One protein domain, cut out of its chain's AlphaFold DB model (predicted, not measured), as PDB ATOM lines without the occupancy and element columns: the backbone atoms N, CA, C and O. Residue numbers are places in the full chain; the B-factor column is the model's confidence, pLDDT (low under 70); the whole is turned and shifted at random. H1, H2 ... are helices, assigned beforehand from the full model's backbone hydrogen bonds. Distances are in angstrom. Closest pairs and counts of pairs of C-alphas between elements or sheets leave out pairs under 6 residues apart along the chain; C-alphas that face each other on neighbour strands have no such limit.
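AT A GLANCE: This is residues 149 to 236 and 249 to 264 of the 264 residues of an uncharacterized protein of Methanobrevibacter sp (UniProt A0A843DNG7). Helices H1, H2 and H3 lie side by side in alternating directions, H2 in the middle; H5 and H6 lie beyond one end, and H4 slants near H3. The 104 printed residues, with six named helices in the order H1 to H6 and no named strand, are all helix in class, compact with a radius of gyration of the C-alphas of 13.5 A, spanning 46 by 28 by 21 A.

IN THESE COORDINATES: H1, residues 149 to 161, begins at C-alpha (132.085, 147.639, 158.494). H2, 166 to 182, measures 24.5 A. H3 is 186 to 198, H4 206 to 215, H5 224 to 236. H6, 249 to 262, measures 21.1 A and ends at C-alpha (145.021, 141.036, 130.121).

HOW THE PARTS SIT: H1 and H2 form a helical hairpin at a shallow tilt of 19 degrees; their closest C-alphas, Leu 160 and Leu 169, are 6.1 A apart. H2 and H3 form another at 27 degrees, closest C-alphas Ser 177 and Ser 189, 4.1 A. H5 touches H6 with residues 227 to 231 alone, closest C-alphas Val 227 and Leu 254, 6.9 A. Every O i to N i+4 pair is within hydrogen-bond range in H1, H2, H4 and H5, but 8 of 9 in H3 and 7 of 10 in H6.

THE WHOLE: Residues 237 to 248 are cut out; C-alphas 236 and 249 are 16.5 A apart. Of the links printed whole, none is long. pLDDT is under 70 at 234 to 236, 249 to 257 and 259 to 264.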
ATOM      1  N   GLY A 149     130.998 147.669 159.473       92.25
ATOM      2  CA  GLY A 149     132.085 147.639 158.494       92.25
ATOM      3  C   GLY A 149     131.975 146.501 157.476       92.25
ATOM      4  O   GLY A 149     132.265 146.710 156.297       92.25
ATOM      5  N   ASP A 150     131.505 145.327 157.895       92.38
ATOM      6  CA  ASP A 150     131.353 144.161 157.019       92.38
ATOM      7  C   ASP A 150     130.311 144.441 155.925       92.38
ATOM      8  O   ASP A 150     130.525 144.153 154.741       92.38
ATOM      9  N   LEU A 151     129.187 145.072 156.294       95.44
ATOM     10  CA  LEU A 151     128.171 145.473 155.323       95.44
ATOM     11  C   LEU A 151     128.627 146.634 154.435       95.44
ATOM     12  O   LEU A 151     128.244 146.664 153.259       95.44
ATOM     13  N   VAL A 152     129.458 147.560 154.930       96.56
ATOM     14  CA  VAL A 152     130.074 148.609 154.095       96.56
ATOM     15  C   VAL A 152     130.928 147.983 152.998       96.56
ATOM     16  O   VAL A 152     130.692 148.239 151.814       96.56
ATOM     17  N   GLU A 153     131.891 147.142 153.376       97.06
ATOM     18  CA  GLU A 153     132.824 146.507 152.446       97.06
ATOM     19  C   GLU A 153     132.076 145.694 151.389       97.06
ATOM     20  O   GLU A 153     132.271 145.881 150.182       97.06
ATOM     21  N   LYS A 154     131.158 144.836 151.842       96.06
ATOM     22  CA  LYS A 154     130.362 143.981 150.967       96.06
ATOM     23  C   LYS A 154     129.522 144.788 149.981       96.06
ATOM     24  O   LYS A 154     129.492 144.475 148.791       96.06
ATOM     25  N   THR A 155     128.864 145.847 150.453       97.31
ATOM     26  CA  THR A 155     128.021 146.696 149.603       97.31
ATOM     27  C   THR A 155     128.852 147.425 148.547       97.31
ATOM     28  O   THR A 155     128.448 147.488 147.388       97.31
ATOM     29  N   LEU A 156     130.034 147.936 148.905       97.94
ATOM     30  CA  LEU A 156     130.927 148.605 147.955       97.94
ATOM     31  C   LEU A 156     131.519 147.629 146.929       97.94
ATOM     32  O   LEU A 156     131.585 147.960 145.748       97.94
ATOM     33  N   LYS A 157     131.876 146.404 147.331       96.75
ATOM     34  CA  LYS A 157     132.282 145.349 146.386       96.75
ATOM     35  C   LYS A 157     131.161 145.001 145.402       96.75
ATOM     36  O   LYS A 157     131.428 144.840 144.214       96.75
ATOM     37  N   ASN A 158     129.905 144.984 145.853       95.50
ATOM     38  CA  ASN A 158     128.761 144.813 144.954       95.50
ATOM     39  C   ASN A 158     128.641 145.958 143.941       95.50
ATOM     40  O   ASN A 158     128.326 145.695 142.786       95.50
ATOM     41  N   VAL A 159     128.941 147.202 144.334       96.44
ATOM     42  CA  VAL A 159     128.981 148.325 143.384       96.44
ATOM     43  C   VAL A 159     130.048 148.109 142.310       96.44
ATOM     44  O   VAL A 159     129.755 148.334 141.139       96.44
ATOM     45  N   LEU A 160     131.249 147.629 142.661       94.19
ATOM     46  CA  LEU A 160     132.290 147.322 141.667       94.19
ATOM     47  C   LEU A 160     131.806 146.303 140.625       94.19
ATOM     48  O   LEU A 160     132.045 146.481 139.430       94.19
ATOM     49  N   ASN A 161     131.070 145.277 141.058       92.69
ATOM     50  CA  ASN A 161     130.555 144.228 140.171       92.69
ATOM     51  C   ASN A 161     129.560 144.743 139.119       92.69
ATOM     52  O   ASN A 161     129.400 144.094 138.084       92.69
ATOM     53  N   ILE A 162     128.911 145.884 139.379       92.50
ATOM     54  CA  ILE A 162     127.914 146.517 138.499       92.50
ATOM     55  C   ILE A 162     128.357 147.891 137.965       92.50
ATOM     56  O   ILE A 162     127.547 148.608 137.374       92.50
ATOM     57  N   ALA A 163     129.616 148.282 138.188       90.56
ATOM     58  CA  ALA A 163     130.158 149.562 137.739       90.56
ATOM     59  C   ALA A 163     130.148 149.640 136.205       90.56
ATOM     60  O   ALA A 163     130.590 148.713 135.525       90.56
ATOM     61  N   GLN A 164     129.639 150.749 135.665       86.12
ATOM     62  CA  GLN A 164     129.433 150.927 134.219       86.12
ATOM     63  C   GLN A 164     130.312 152.016 133.608       86.12
ATOM     64  O   GLN A 164     130.442 152.076 132.389       86.12
ATOM     65  N   ASP A 165     130.887 152.879 134.441       85.62
ATOM     66  CA  ASP A 165     131.710 154.005 134.021       85.62
ATOM     67  C   ASP A 165     132.900 154.207 134.979       85.62
ATOM     68  O   ASP A 165     132.952 153.662 136.089       85.62
ATOM     69  N   THR A 166     133.903 154.973 134.542       83.62
ATOM     70  CA  THR A 166     135.117 155.222 135.337       83.62
ATOM     71  C   THR A 166     134.832 156.009 136.608       83.62
ATOM     72  O   THR A 166     135.526 155.830 137.613       83.62
ATOM     73  N   TYR A 167     133.790 156.843 136.614       87.81
ATOM     74  CA  TYR A 167     133.375 157.555 137.814       87.81
ATOM     75  C   TYR A 167     132.970 156.578 138.924       87.81
ATOM     76  O   TYR A 167     133.444 156.730 140.050       87.81
ATOM     77  N   ASP A 168     132.184 155.552 138.608       88.75
ATOM     78  CA  ASP A 168     131.756 154.525 139.561       88.75
ATOM     79  C   ASP A 168     132.911 153.751 140.141       88.75
ATOM     80  O   ASP A 168     133.007 153.582 141.358       88.75
ATOM     81  N   LEU A 169     133.786 153.284 139.253       90.44
ATOM     82  CA  LEU A 169     134.928 152.470 139.616       90.44
ATOM     83  C   LEU A 169     135.814 153.231 140.605       90.44
ATOM     84  O   LEU A 169     136.074 152.770 141.718       90.44
ATOM     85  N   PHE A 170     136.213 154.451 140.236       91.81
ATOM     86  CA  PHE A 170     137.122 155.250 141.049       91.81
ATOM     87  C   PHE A 170     136.461 155.822 142.305       91.81
ATOM     88  O   PHE A 170     137.112 155.870 143.349       91.81
ATOM     89  N   GLN A 171     135.177 156.195 142.264       94.69
ATOM     90  CA  GLN A 171     134.434 156.578 143.471       94.69
ATOM     91  C   GLN A 171     134.337 155.411 144.458       94.69
ATOM     92  O   GLN A 171     134.436 155.609 145.671       94.69
ATOM     93  N   THR A 172     134.142 154.193 143.959       97.19
ATOM     94  CA  THR A 172     134.043 153.007 144.810       97.19
ATOM     95  C   THR A 172     135.398 152.646 145.409       97.19
ATOM     96  O   THR A 172     135.465 152.383 146.609       97.19
ATOM     97  N   TYR A 173     136.491 152.750 144.646       97.56
ATOM     98  CA  TYR A 173     137.847 152.638 145.198       97.56
ATOM     99  C   TYR A 173     138.147 153.705 146.253       97.56
ATOM    100  O   TYR A 173     138.728 153.385 147.283       97.56
ATOM    101  N   GLU A 174     137.715 154.955 146.061       97.38
ATOM    102  CA  GLU A 174     137.881 156.003 147.079       97.38
ATOM    103  C   GLU A 174     137.161 155.636 148.389       97.38
ATOM    104  O   GLU A 174     137.687 155.845 149.482       97.38
ATOM    105  N   ARG A 175     135.950 155.080 148.295       97.94
ATOM    106  CA  ARG A 175     135.165 154.660 149.464       97.94
ATOM    107  C   ARG A 175     135.772 153.441 150.156       97.94
ATOM    108  O   ARG A 175     135.897 153.452 151.376       97.94
ATOM    109  N   LEU A 176     136.210 152.437 149.392       98.25
ATOM    110  CA  LEU A 176     136.926 151.280 149.934       98.25
ATOM    111  C   LEU A 176     138.253 151.698 150.582       98.25
ATOM    112  O   LEU A 176     138.590 151.192 151.642       98.25
ATOM    113  N   SER A 177     138.971 152.668 150.009       98.25
ATOM    114  CA  SER A 177     140.192 153.228 150.601       98.25
ATOM    115  C   SER A 177     139.946 153.767 152.014       98.25
ATOM    116  O   SER A 177     140.679 153.405 152.933       98.25
ATOM    117  N   LYS A 178     138.874 154.547 152.215       97.06
ATOM    118  CA  LYS A 178     138.475 155.073 153.537       97.06
ATOM    119  C   LYS A 178     138.063 153.966 154.509       97.06
ATOM    120  O   LYS A 178     138.407 154.022 155.689       97.06
ATOM    121  N   TYR A 179     137.351 152.953 154.016       97.25
ATOM    122  CA  TYR A 179     136.993 151.779 154.812       97.25
ATOM    123  C   TYR A 179     138.248 151.043 155.311       97.25
ATOM    124  O   TYR A 179     138.431 150.889 156.518       97.25
ATOM    125  N   TYR A 180     139.163 150.683 154.407       98.19
ATOM    126  CA  TYR A 180     140.398 149.980 154.760       98.19
ATOM    127  C   TYR A 180     141.339 150.822 155.631       98.19
ATOM    128  O   TYR A 180     142.018 150.277 156.495       98.19
ATOM    129  N   GLU A 181     141.337 152.151 155.481       97.31
ATOM    130  CA  GLU A 181     142.054 153.058 156.392       97.31
ATOM    131  C   GLU A 181     141.524 152.934 157.829       97.31
ATOM    132  O   GLU A 181     142.302 152.854 158.783       97.31
ATOM    133  N   THR A 182     140.197 152.869 157.975       95.50
ATOM    134  CA  THR A 182     139.505 152.781 159.269       95.50
ATOM    135  C   THR A 182     139.829 151.481 160.003       95.50
ATOM    136  O   THR A 182     139.976 151.500 161.224       95.50
ATOM    137  N   ILE A 183     140.001 150.372 159.276       96.38
ATOM    138  CA  ILE A 183     140.406 149.075 159.845       96.38
ATOM    139  C   ILE A 183     141.926 148.837 159.823       96.38
ATOM    140  O   ILE A 183     142.382 147.745 160.139       96.38
ATOM    141  N   HIS A 184     142.714 149.876 159.522       97.56
ATOM    142  CA  HIS A 184     144.183 149.872 159.531       97.56
ATOM    143  C   HIS A 184     144.864 148.982 158.477       97.56
ATOM    144  O   HIS A 184     146.063 148.717 158.579       97.56
ATOM    145  N   GLU A 185     144.150 148.619 157.413       98.00
ATOM    146  CA  GLU A 185     144.700 147.945 156.234       98.00
ATOM    147  C   GLU A 185     145.282 148.979 155.259       98.00
ATOM    148  O   GLU A 185     144.780 149.252 154.163       98.00
ATOM    149  N   TYR A 186     146.353 149.636 155.712       97.94
ATOM    150  CA  TYR A 186     146.912 150.818 155.056       97.94
ATOM    151  C   TYR A 186     147.469 150.549 153.659       97.94
ATOM    152  O   TYR A 186     147.483 151.454 152.828       97.94
ATOM    153  N   GLU A 187     147.954 149.339 153.388       97.31
ATOM    154  CA  GLU A 187     148.553 149.009 152.096       97.31
ATOM    155  C   GLU A 187     147.514 149.075 150.970       97.31
ATOM    156  O   GLU A 187     147.653 149.875 150.039       97.31
ATOM    157  N   ILE A 188     146.418 148.322 151.104       97.56
ATOM    158  CA  ILE A 188     145.315 148.356 150.140       97.56
ATOM    159  C   ILE A 188     144.594 149.706 150.158       97.56
ATOM    160  O   ILE A 188     144.233 150.227 149.101       97.56
ATOM    161  N   SER A 189     144.454 150.328 151.334       98.25
ATOM    162  CA  SER A 189     143.860 151.657 151.457       98.25
ATOM    163  C   SER A 189     144.616 152.698 150.625       98.25
ATOM    164  O   SER A 189     143.995 153.426 149.842       98.25
ATOM    165  N   ASN A 190     145.948 152.738 150.728       96.69
ATOM    166  CA  ASN A 190     146.783 153.664 149.966       96.69
ATOM    167  C   ASN A 190     146.699 153.388 148.464       96.69
ATOM    168  O   ASN A 190     146.511 154.329 147.692       96.69
ATOM    169  N   LEU A 191     146.779 152.120 148.044       95.62
ATOM    170  CA  LEU A 191     146.682 151.760 146.629       95.62
ATOM    171  C   LEU A 191     145.346 152.221 146.025       95.62
ATOM    172  O   LEU A 191     145.333 152.936 145.023       95.62
ATOM    173  N   LEU A 192     144.221 151.878 146.658       96.31
ATOM    174  CA  LEU A 192     142.884 152.296 146.219       96.31
ATOM    175  C   LEU A 192     142.729 153.826 146.218       96.31
ATOM    176  O   LEU A 192     142.131 154.410 145.308       96.31
ATOM    177  N   GLY A 193     143.296 154.491 147.225       96.06
ATOM    178  CA  GLY A 193     143.290 155.944 147.355       96.06
ATOM    179  C   GLY A 193     144.121 156.648 146.280       96.06
ATOM    180  O   GLY A 193     143.761 157.739 145.838       96.06
ATOM    181  N   GLU A 194     145.217 156.046 145.818       93.62
ATOM    182  CA  GLU A 194     145.979 156.568 144.686       93.62
ATOM    183  C   GLU A 194     145.290 156.294 143.349       93.62
ATOM    184  O   GLU A 194     145.205 157.206 142.524       93.62
ATOM    185  N   LEU A 195     144.768 155.079 143.146       90.38
ATOM    186  CA  LEU A 195     144.033 154.703 141.937       90.38
ATOM    187  C   LEU A 195     142.824 155.613 141.719       90.38
ATOM    188  O   LEU A 195     142.630 156.118 140.616       90.38
ATOM    189  N   SER A 196     142.059 155.904 142.777       91.56
ATOM    190  CA  SER A 196     140.895 156.796 142.688       91.56
ATOM    191  C   SER A 196     141.255 158.234 142.284       91.56
ATOM    192  O   SER A 196     140.494 158.881 141.562       91.56
ATOM    193  N   LYS A 197     142.428 158.737 142.696       88.56
ATOM    194  CA  LYS A 197     142.912 160.094 142.372       88.56
ATOM    195  C   LYS A 197     143.535 160.183 140.985       88.56
ATOM    196  O   LYS A 197     143.241 161.120 140.246       88.56
ATOM    197  N   LYS A 198     144.433 159.247 140.662       82.19
ATOM    198  CA  LYS A 198     145.148 159.202 139.378       82.19
ATOM    199  C   LYS A 198     144.224 158.795 138.238       82.19
ATOM    200  O   LYS A 198     144.482 159.181 137.104       82.19
ATOM    201  N   LYS A 199     143.172 158.030 138.550       80.00
ATOM    202  CA  LYS A 199     142.239 157.449 137.582       80.00
ATOM    203  C   LYS A 199     142.953 156.640 136.491       80.00
ATOM    204  O   LYS A 199     142.543 156.643 135.339       80.00
ATOM    205  N   SER A 200     144.062 155.996 136.853       76.62
ATOM    206  CA  SER A 200     144.921 155.234 135.946       76.62
ATOM    207  C   SER A 200     145.757 154.224 136.731       76.62
ATOM    208  O   SER A 200     146.112 154.466 137.889       76.62
ATOM    209  N   PHE A 201     146.085 153.109 136.077       79.62
ATOM    210  CA  PHE A 201     146.926 152.039 136.609       79.62
ATOM    211  C   PHE A 201     148.382 152.102 136.108       79.62
ATOM    212  O   PHE A 201     149.238 151.400 136.638       79.62
ATOM    213  N   GLU A 202     148.700 152.978 135.149       79.12
ATOM    214  CA  GLU A 202     149.982 152.989 134.419       79.12
ATOM    215  C   GLU A 202     151.229 153.126 135.305       79.12
ATOM    216  O   GLU A 202     152.299 152.629 134.960       79.12
ATOM    217  N   SER A 203     151.112 153.807 136.447       80.75
ATOM    218  CA  SER A 203     152.243 154.051 137.349       80.75
ATOM    219  C   SER A 203     152.545 152.899 138.314       80.75
ATOM    220  O   SER A 203     153.429 153.053 139.157       80.75
ATOM    221  N   PHE A 204     151.784 151.804 138.265       84.31
ATOM    222  CA  PHE A 204     151.853 150.727 139.249       84.31
ATOM    223  C   PHE A 204     152.424 149.439 138.660       84.31
ATOM    224  O   PHE A 204     152.225 149.121 137.489       84.31
ATOM    225  N   ASP A 205     153.103 148.666 139.506       89.75
ATOM    226  CA  ASP A 205     153.505 147.308 139.156       89.75
ATOM    227  C   ASP A 205     152.265 146.409 139.027       89.75
ATOM    228  O   ASP A 205     151.502 146.232 139.980       89.75
ATOM    229  N   LYS A 206     152.056 145.845 137.830       88.12
ATOM    230  CA  LYS A 206     150.865 145.048 137.494       88.12
ATOM    231  C   LYS A 206     150.682 143.840 138.413       88.12
ATOM    232  O   LYS A 206     149.562 143.553 138.835       88.12
ATOM    233  N   THR A 207     151.777 143.143 138.718       90.25
ATOM    234  CA  THR A 207     151.753 141.907 139.513       90.25
ATOM    235  C   THR A 207     151.395 142.219 140.959       90.25
ATOM    236  O   THR A 207     150.542 141.554 141.543       90.25
ATOM    237  N   TYR A 208     152.000 143.266 141.517       92.12
ATOM    238  CA  TYR A 208     151.691 143.763 142.851       92.12
ATOM    239  C   TYR A 208     150.211 144.136 142.992       92.12
ATOM    240  O   TYR A 208     149.544 143.651 143.904       92.12
ATOM    241  N   VAL A 209     149.673 144.925 142.053       91.50
ATOM    242  CA  VAL A 209     148.260 145.338 142.082       91.50
ATOM    243  C   VAL A 209     147.323 144.133 141.987       91.50
ATOM    244  O   VAL A 209     146.416 144.019 142.809       91.50
ATOM    245  N   LYS A 210     147.556 143.208 141.040       91.00
ATOM    246  CA  LYS A 210     146.761 141.971 140.913       91.00
ATOM    247  C   LYS A 210     146.757 141.168 142.214       91.00
ATOM    248  O   LYS A 210     145.695 140.752 142.669       91.00
ATOM    249  N   ASN A 211     147.926 140.961 142.820       93.31
ATOM    250  CA  ASN A 211     148.043 140.172 144.046       93.31
ATOM    251  C   ASN A 211     147.276 140.804 145.207       93.31
ATOM    252  O   ASN A 211     146.532 140.098 145.883       93.31
ATOM    253  N   LEU A 212     147.400 142.121 145.394       95.44
ATOM    254  CA  LEU A 212     146.721 142.812 146.485       95.44
ATOM    255  C   LEU A 212     145.198 142.818 146.285       95.44
ATOM    256  O   LEU A 212     144.445 142.540 147.208       95.44
ATOM    257  N   PHE A 213     144.709 143.051 145.067       94.69
ATOM    258  CA  PHE A 213     143.269 142.974 144.796       94.69
ATOM    259  C   PHE A 213     142.705 141.565 145.038       94.69
ATOM    260  O   PHE A 213     141.617 141.435 145.602       94.69
ATOM    261  N   ASN A 214     143.456 140.518 144.680       94.44
ATOM    262  CA  ASN A 214     143.067 139.130 144.937       94.44
ATOM    263  C   ASN A 214     143.030 138.800 146.435       94.44
ATOM    264  O   ASN A 214     142.080 138.163 146.886       94.44
ATOM    265  N   GLU A 215     144.032 139.238 147.203       96.88
ATOM    266  CA  GLU A 215     144.104 139.028 148.655       96.88
ATOM    267  C   GLU A 215     142.868 139.583 149.372       96.88
ATOM    268  O   GLU A 215     142.278 138.908 150.213       96.88
ATOM    269  N   TYR A 216     142.426 140.774 148.969       96.31
ATOM    270  CA  TYR A 216     141.272 141.450 149.557       96.31
ATOM    271  C   TYR A 216     139.951 141.129 148.848       96.31
ATOM    272  O   TYR A 216     138.919 141.699 149.196       96.31
ATOM    273  N   ASN A 217     139.938 140.232 147.858       95.56
ATOM    274  CA  ASN A 217     138.755 139.909 147.054       95.56
ATOM    275  C   ASN A 217     138.039 141.171 146.521       95.56
ATOM    276  O   ASN A 217     136.837 141.374 146.723       95.56
ATOM    277  N   ILE A 218     138.807 142.076 145.915       95.06
ATOM    278  CA  ILE A 218     138.316 143.305 145.285       95.06
ATOM    279  C   ILE A 218     138.363 143.104 143.775       95.06
ATOM    280  O   ILE A 218     139.386 142.690 143.233       95.06
ATOM    281  N   GLN A 219     137.272 143.435 143.079       90.75
ATOM    282  CA  GLN A 219     137.279 143.415 141.620       90.75
ATOM    283  C   GLN A 219     138.279 144.447 141.092       90.75
ATOM    284  O   GLN A 219     138.171 145.642 141.375       90.75
ATOM    285  N   LEU A 220     139.240 143.966 140.309       90.19
ATOM    286  CA  LEU A 220     140.206 144.797 139.615       90.19
ATOM    287  C   LEU A 220     139.636 145.219 138.262       90.19
ATOM    288  O   LEU A 220     139.447 144.388 137.380       90.19
ATOM    289  N   GLY A 221     139.377 146.513 138.108       88.75
ATOM    290  CA  GLY A 221     138.804 147.059 136.881       88.75
ATOM    291  C   GLY A 221     137.302 146.798 136.779       88.75
ATOM    292  O   GLY A 221     136.593 146.724 137.788       88.75
ATOM    293  N   PHE A 222     136.807 146.695 135.549       89.31
ATOM    294  CA  PHE A 222     135.388 146.462 135.298       89.31
ATOM    295  C   PHE A 222     135.079 144.976 135.225       89.31
ATOM    296  O   PHE A 222     135.917 144.162 134.850       89.31
ATOM    297  N   ASN A 223     133.831 144.629 135.527       89.62
ATOM    298  CA  ASN A 223     133.361 143.264 135.382       89.62
ATOM    299  C   ASN A 223     133.486 142.845 133.900       89.62
ATOM    300  O   ASN A 223     132.887 143.507 133.044       89.62
ATOM    301  N   PRO A 224     134.196 141.750 133.567       87.62
ATOM    302  CA  PRO A 224     134.398 141.333 132.179       87.62
ATOM    303  C   PRO A 224     133.096 141.121 131.397       87.62
ATOM    304  O   PRO A 224     133.041 141.409 130.200       87.62
ATOM    305  N   LYS A 225     132.015 140.674 132.062       89.81
ATOM    306  CA  LYS A 225     130.690 140.553 131.432       89.81
ATOM    307  C   LYS A 225     130.163 141.927 130.991       89.81
ATOM    308  O   LYS A 225     129.676 142.058 129.874       89.81
ATOM    309  N   ILE A 226     130.322 142.966 131.816       88.62
ATOM    310  CA  ILE A 226     129.918 144.343 131.480       88.62
ATOM    311  C   ILE A 226     130.738 144.878 130.302       88.62
ATOM    312  O   ILE A 226     130.179 145.430 129.358       88.62
ATOM    313  N   VAL A 227     132.054 144.669 130.320       86.81
ATOM    314  CA  VAL A 227     132.968 145.101 129.245       86.81
ATOM    315  C   VAL A 227     132.569 144.476 127.914       86.81
ATOM    316  O   VAL A 227     132.445 145.172 126.905       86.81
ATOM    317  N   LYS A 228     132.291 143.167 127.924       86.94
ATOM    318  CA  LYS A 228     131.800 142.431 126.759       86.94
ATOM    319  C   LYS A 228     130.475 142.999 126.244       86.94
ATOM    320  O   LYS A 228     130.360 143.249 125.048       86.94
ATOM    321  N   ILE A 229     129.511 143.262 127.129       87.62
ATOM    322  CA  ILE A 229     128.222 143.866 126.760       87.62
ATOM    323  C   ILE A 229     128.443 145.209 126.061       87.62
ATOM    324  O   ILE A 229     127.882 145.441 124.989       87.62
ATOM    325  N   PHE A 230     129.289 146.081 126.612       84.00
ATOM    326  CA  PHE A 230     129.589 147.356 125.969       84.00
ATOM    327  C   PHE A 230     130.314 147.183 124.631       84.00
ATOM    328  O   PHE A 230     129.990 147.909 123.697       84.00
ATOM    329  N   HIS A 231     131.223 146.211 124.497       81.56
ATOM    330  CA  HIS A 231     131.882 145.897 123.223       81.56
ATOM    331  C   HIS A 231     130.876 145.448 122.156       81.56
ATOM    332  O   HIS A 231     130.884 145.929 121.027       81.56
ATOM    333  N   GLU A 232     129.980 144.523 122.491       81.56
ATOM    334  CA  GLU A 232     128.987 144.000 121.547       81.56
ATOM    335  C   GLU A 232     127.971 145.075 121.134       81.56
ATOM    336  O   GLU A 232     127.592 145.165 119.963       81.56
ATOM    337  N   ASN A 233     127.583 145.947 122.069       73.81
ATOM    338  CA  ASN A 233     126.645 147.032 121.793       73.81
ATOM    339  C   ASN A 233     127.310 148.228 121.084       73.81
ATOM    340  O   ASN A 233     126.663 148.860 120.247       73.81
ATOM    341  N   SER A 234     128.596 148.518 121.317       66.81
ATOM    342  CA  SER A 234     129.326 149.586 120.612       66.81
ATOM    343  C   SER A 234     129.607 149.225 119.150       66.81
ATOM    344  O   SER A 234     129.405 150.053 118.262       66.81
ATOM    345  N   VAL A 235     129.945 147.960 118.870       50.69
ATOM    346  CA  VAL A 235     130.062 147.431 117.501       50.69
ATOM    347  C   VAL A 235     128.716 147.503 116.762       50.69
ATOM    348  O   VAL A 235     128.690 147.774 115.560       50.69
ATOM    349  N   SER A 236     127.591 147.339 117.469       42.75
ATOM    350  CA  SER A 236     126.246 147.463 116.885       42.75
ATOM    351  C   SER A 236     125.831 148.912 116.568       42.75
ATOM    352  O   SER A 236     125.102 149.143 115.603       42.75
ATOM    353  N   TYR A 249     133.126 158.434 125.036       38.88
ATOM    354  CA  TYR A 249     134.302 158.690 125.874       38.88
ATOM    355  C   TYR A 249     134.524 157.595 126.924       38.88
ATOM    356  O   TYR A 249     135.671 157.261 127.193       38.88
ATOM    357  N   ASP A 250     133.462 156.958 127.425       54.00
ATOM    358  CA  ASP A 250     133.600 155.953 128.486       54.00
ATOM    359  C   ASP A 250     134.134 154.612 127.955       54.00
ATOM    360  O   ASP A 250     134.975 153.989 128.592       54.00
ATOM    361  N   TYR A 251     133.724 154.171 126.759       52.47
ATOM    362  CA  TYR A 251     134.073 152.833 126.256       52.47
ATOM    363  C   TYR A 251     135.582 152.601 126.047       52.47
ATOM    364  O   TYR A 251     136.092 151.521 126.351       52.47
ATOM    365  N   TRP A 252     136.304 153.607 125.541       48.62
ATOM    366  CA  TRP A 252     137.758 153.515 125.364       48.62
ATOM    367  C   TRP A 252     138.474 153.401 126.718       48.62
ATOM    368  O   TRP A 252     139.341 152.544 126.868       48.62
ATOM    369  N   GLU A 253     138.037 154.166 127.723       59.03
ATOM    370  CA  GLU A 253     138.581 154.097 129.086       59.03
ATOM    371  C   GLU A 253     138.260 152.756 129.781       59.03
ATOM    372  O   GLU A 253     139.102 152.224 130.510       59.03
ATOM    373  N   LEU A 254     137.079 152.162 129.529       61.56
ATOM    374  CA  LEU A 254     136.718 150.828 130.042       61.56
ATOM    375  C   LEU A 254     137.695 149.752 129.543       61.56
ATOM    376  O   LEU A 254     138.137 148.903 130.319       61.56
ATOM    377  N   ASN A 255     138.025 149.772 128.249       60.88
ATOM    378  CA  ASN A 255     138.924 148.789 127.652       60.88
ATOM    379  C   ASN A 255     140.371 148.987 128.107       60.88
ATOM    380  O   ASN A 255     141.027 148.002 128.425       60.88
ATOM    381  N   GLU A 256     140.867 150.223 128.184       64.75
ATOM    382  CA  GLU A 256     142.253 150.490 128.601       64.75
ATOM    383  C   GLU A 256     142.555 149.954 130.008       64.75
ATOM    384  O   GLU A 256     143.607 149.351 130.229       64.75
ATOM    385  N   ILE A 257     141.610 150.090 130.946       66.44
ATOM    386  CA  ILE A 257     141.773 149.598 132.321       66.44
ATOM    387  C   ILE A 257     141.856 148.067 132.380       66.44
ATOM    388  O   ILE A 257     142.667 147.536 133.137       66.44
ATOM    389  N   ASN A 258     141.050 147.348 131.595       70.06
ATOM    390  CA  ASN A 258     141.085 145.881 131.611       70.06
ATOM    391  C   ASN A 258     142.251 145.327 130.787       70.06
ATOM    392  O   ASN A 258     142.942 144.419 131.246       70.06
ATOM    393  N   LEU A 259     142.550 145.931 129.631       60.41
ATOM    394  CA  LEU A 259     143.706 145.578 128.799       60.41
ATOM    395  C   LEU A 259     145.026 145.746 129.554       60.41
ATOM    396  O   LEU A 259     145.949 144.955 129.359       60.41
ATOM    397  N   PHE A 260     145.104 146.707 130.482       67.38
ATOM    398  CA  PHE A 260     146.262 146.846 131.361       67.38
ATOM    399  C   PHE A 260     146.598 145.539 132.106       67.38
ATOM    400  O   PHE A 260     147.770 145.297 132.387       67.38
ATOM    401  N   PHE A 261     145.621 144.666 132.367       67.31
ATOM    402  CA  PHE A 261     145.804 143.415 133.103       67.31
ATOM    403  C   PHE A 261     145.583 142.130 132.280       67.31
ATOM    404  O   PHE A 261     145.807 141.050 132.828       67.31
ATOM    405  N   GLU A 262     145.192 142.208 131.005       64.94
ATOM    406  CA  GLU A 262     145.021 141.036 130.121       64.94
ATOM    407  C   GLU A 262     146.302 140.635 129.363       64.94
ATOM    408  O   GLU A 262     146.430 139.484 128.950       64.94
ATOM    409  N   GLU A 263     147.268 141.546 129.202       53.25
ATOM    410  CA  GLU A 263     148.561 141.254 128.566       53.25
ATOM    411  C   GLU A 263     149.562 140.645 129.567       53.25
ATOM    412  O   GLU A 263     150.339 141.379 130.182       53.25
ATOM    413  N   ASP A 264     149.543 139.316 129.715       47.53
ATOM    414  CA  ASP A 264     150.643 138.498 130.263       47.53
ATOM    415  C   ASP A 264     150.950 137.311 129.325       47.53
ATOM    416  O   ASP A 264     150.009 136.558 128.975       47.53
TER     417      ASP A 264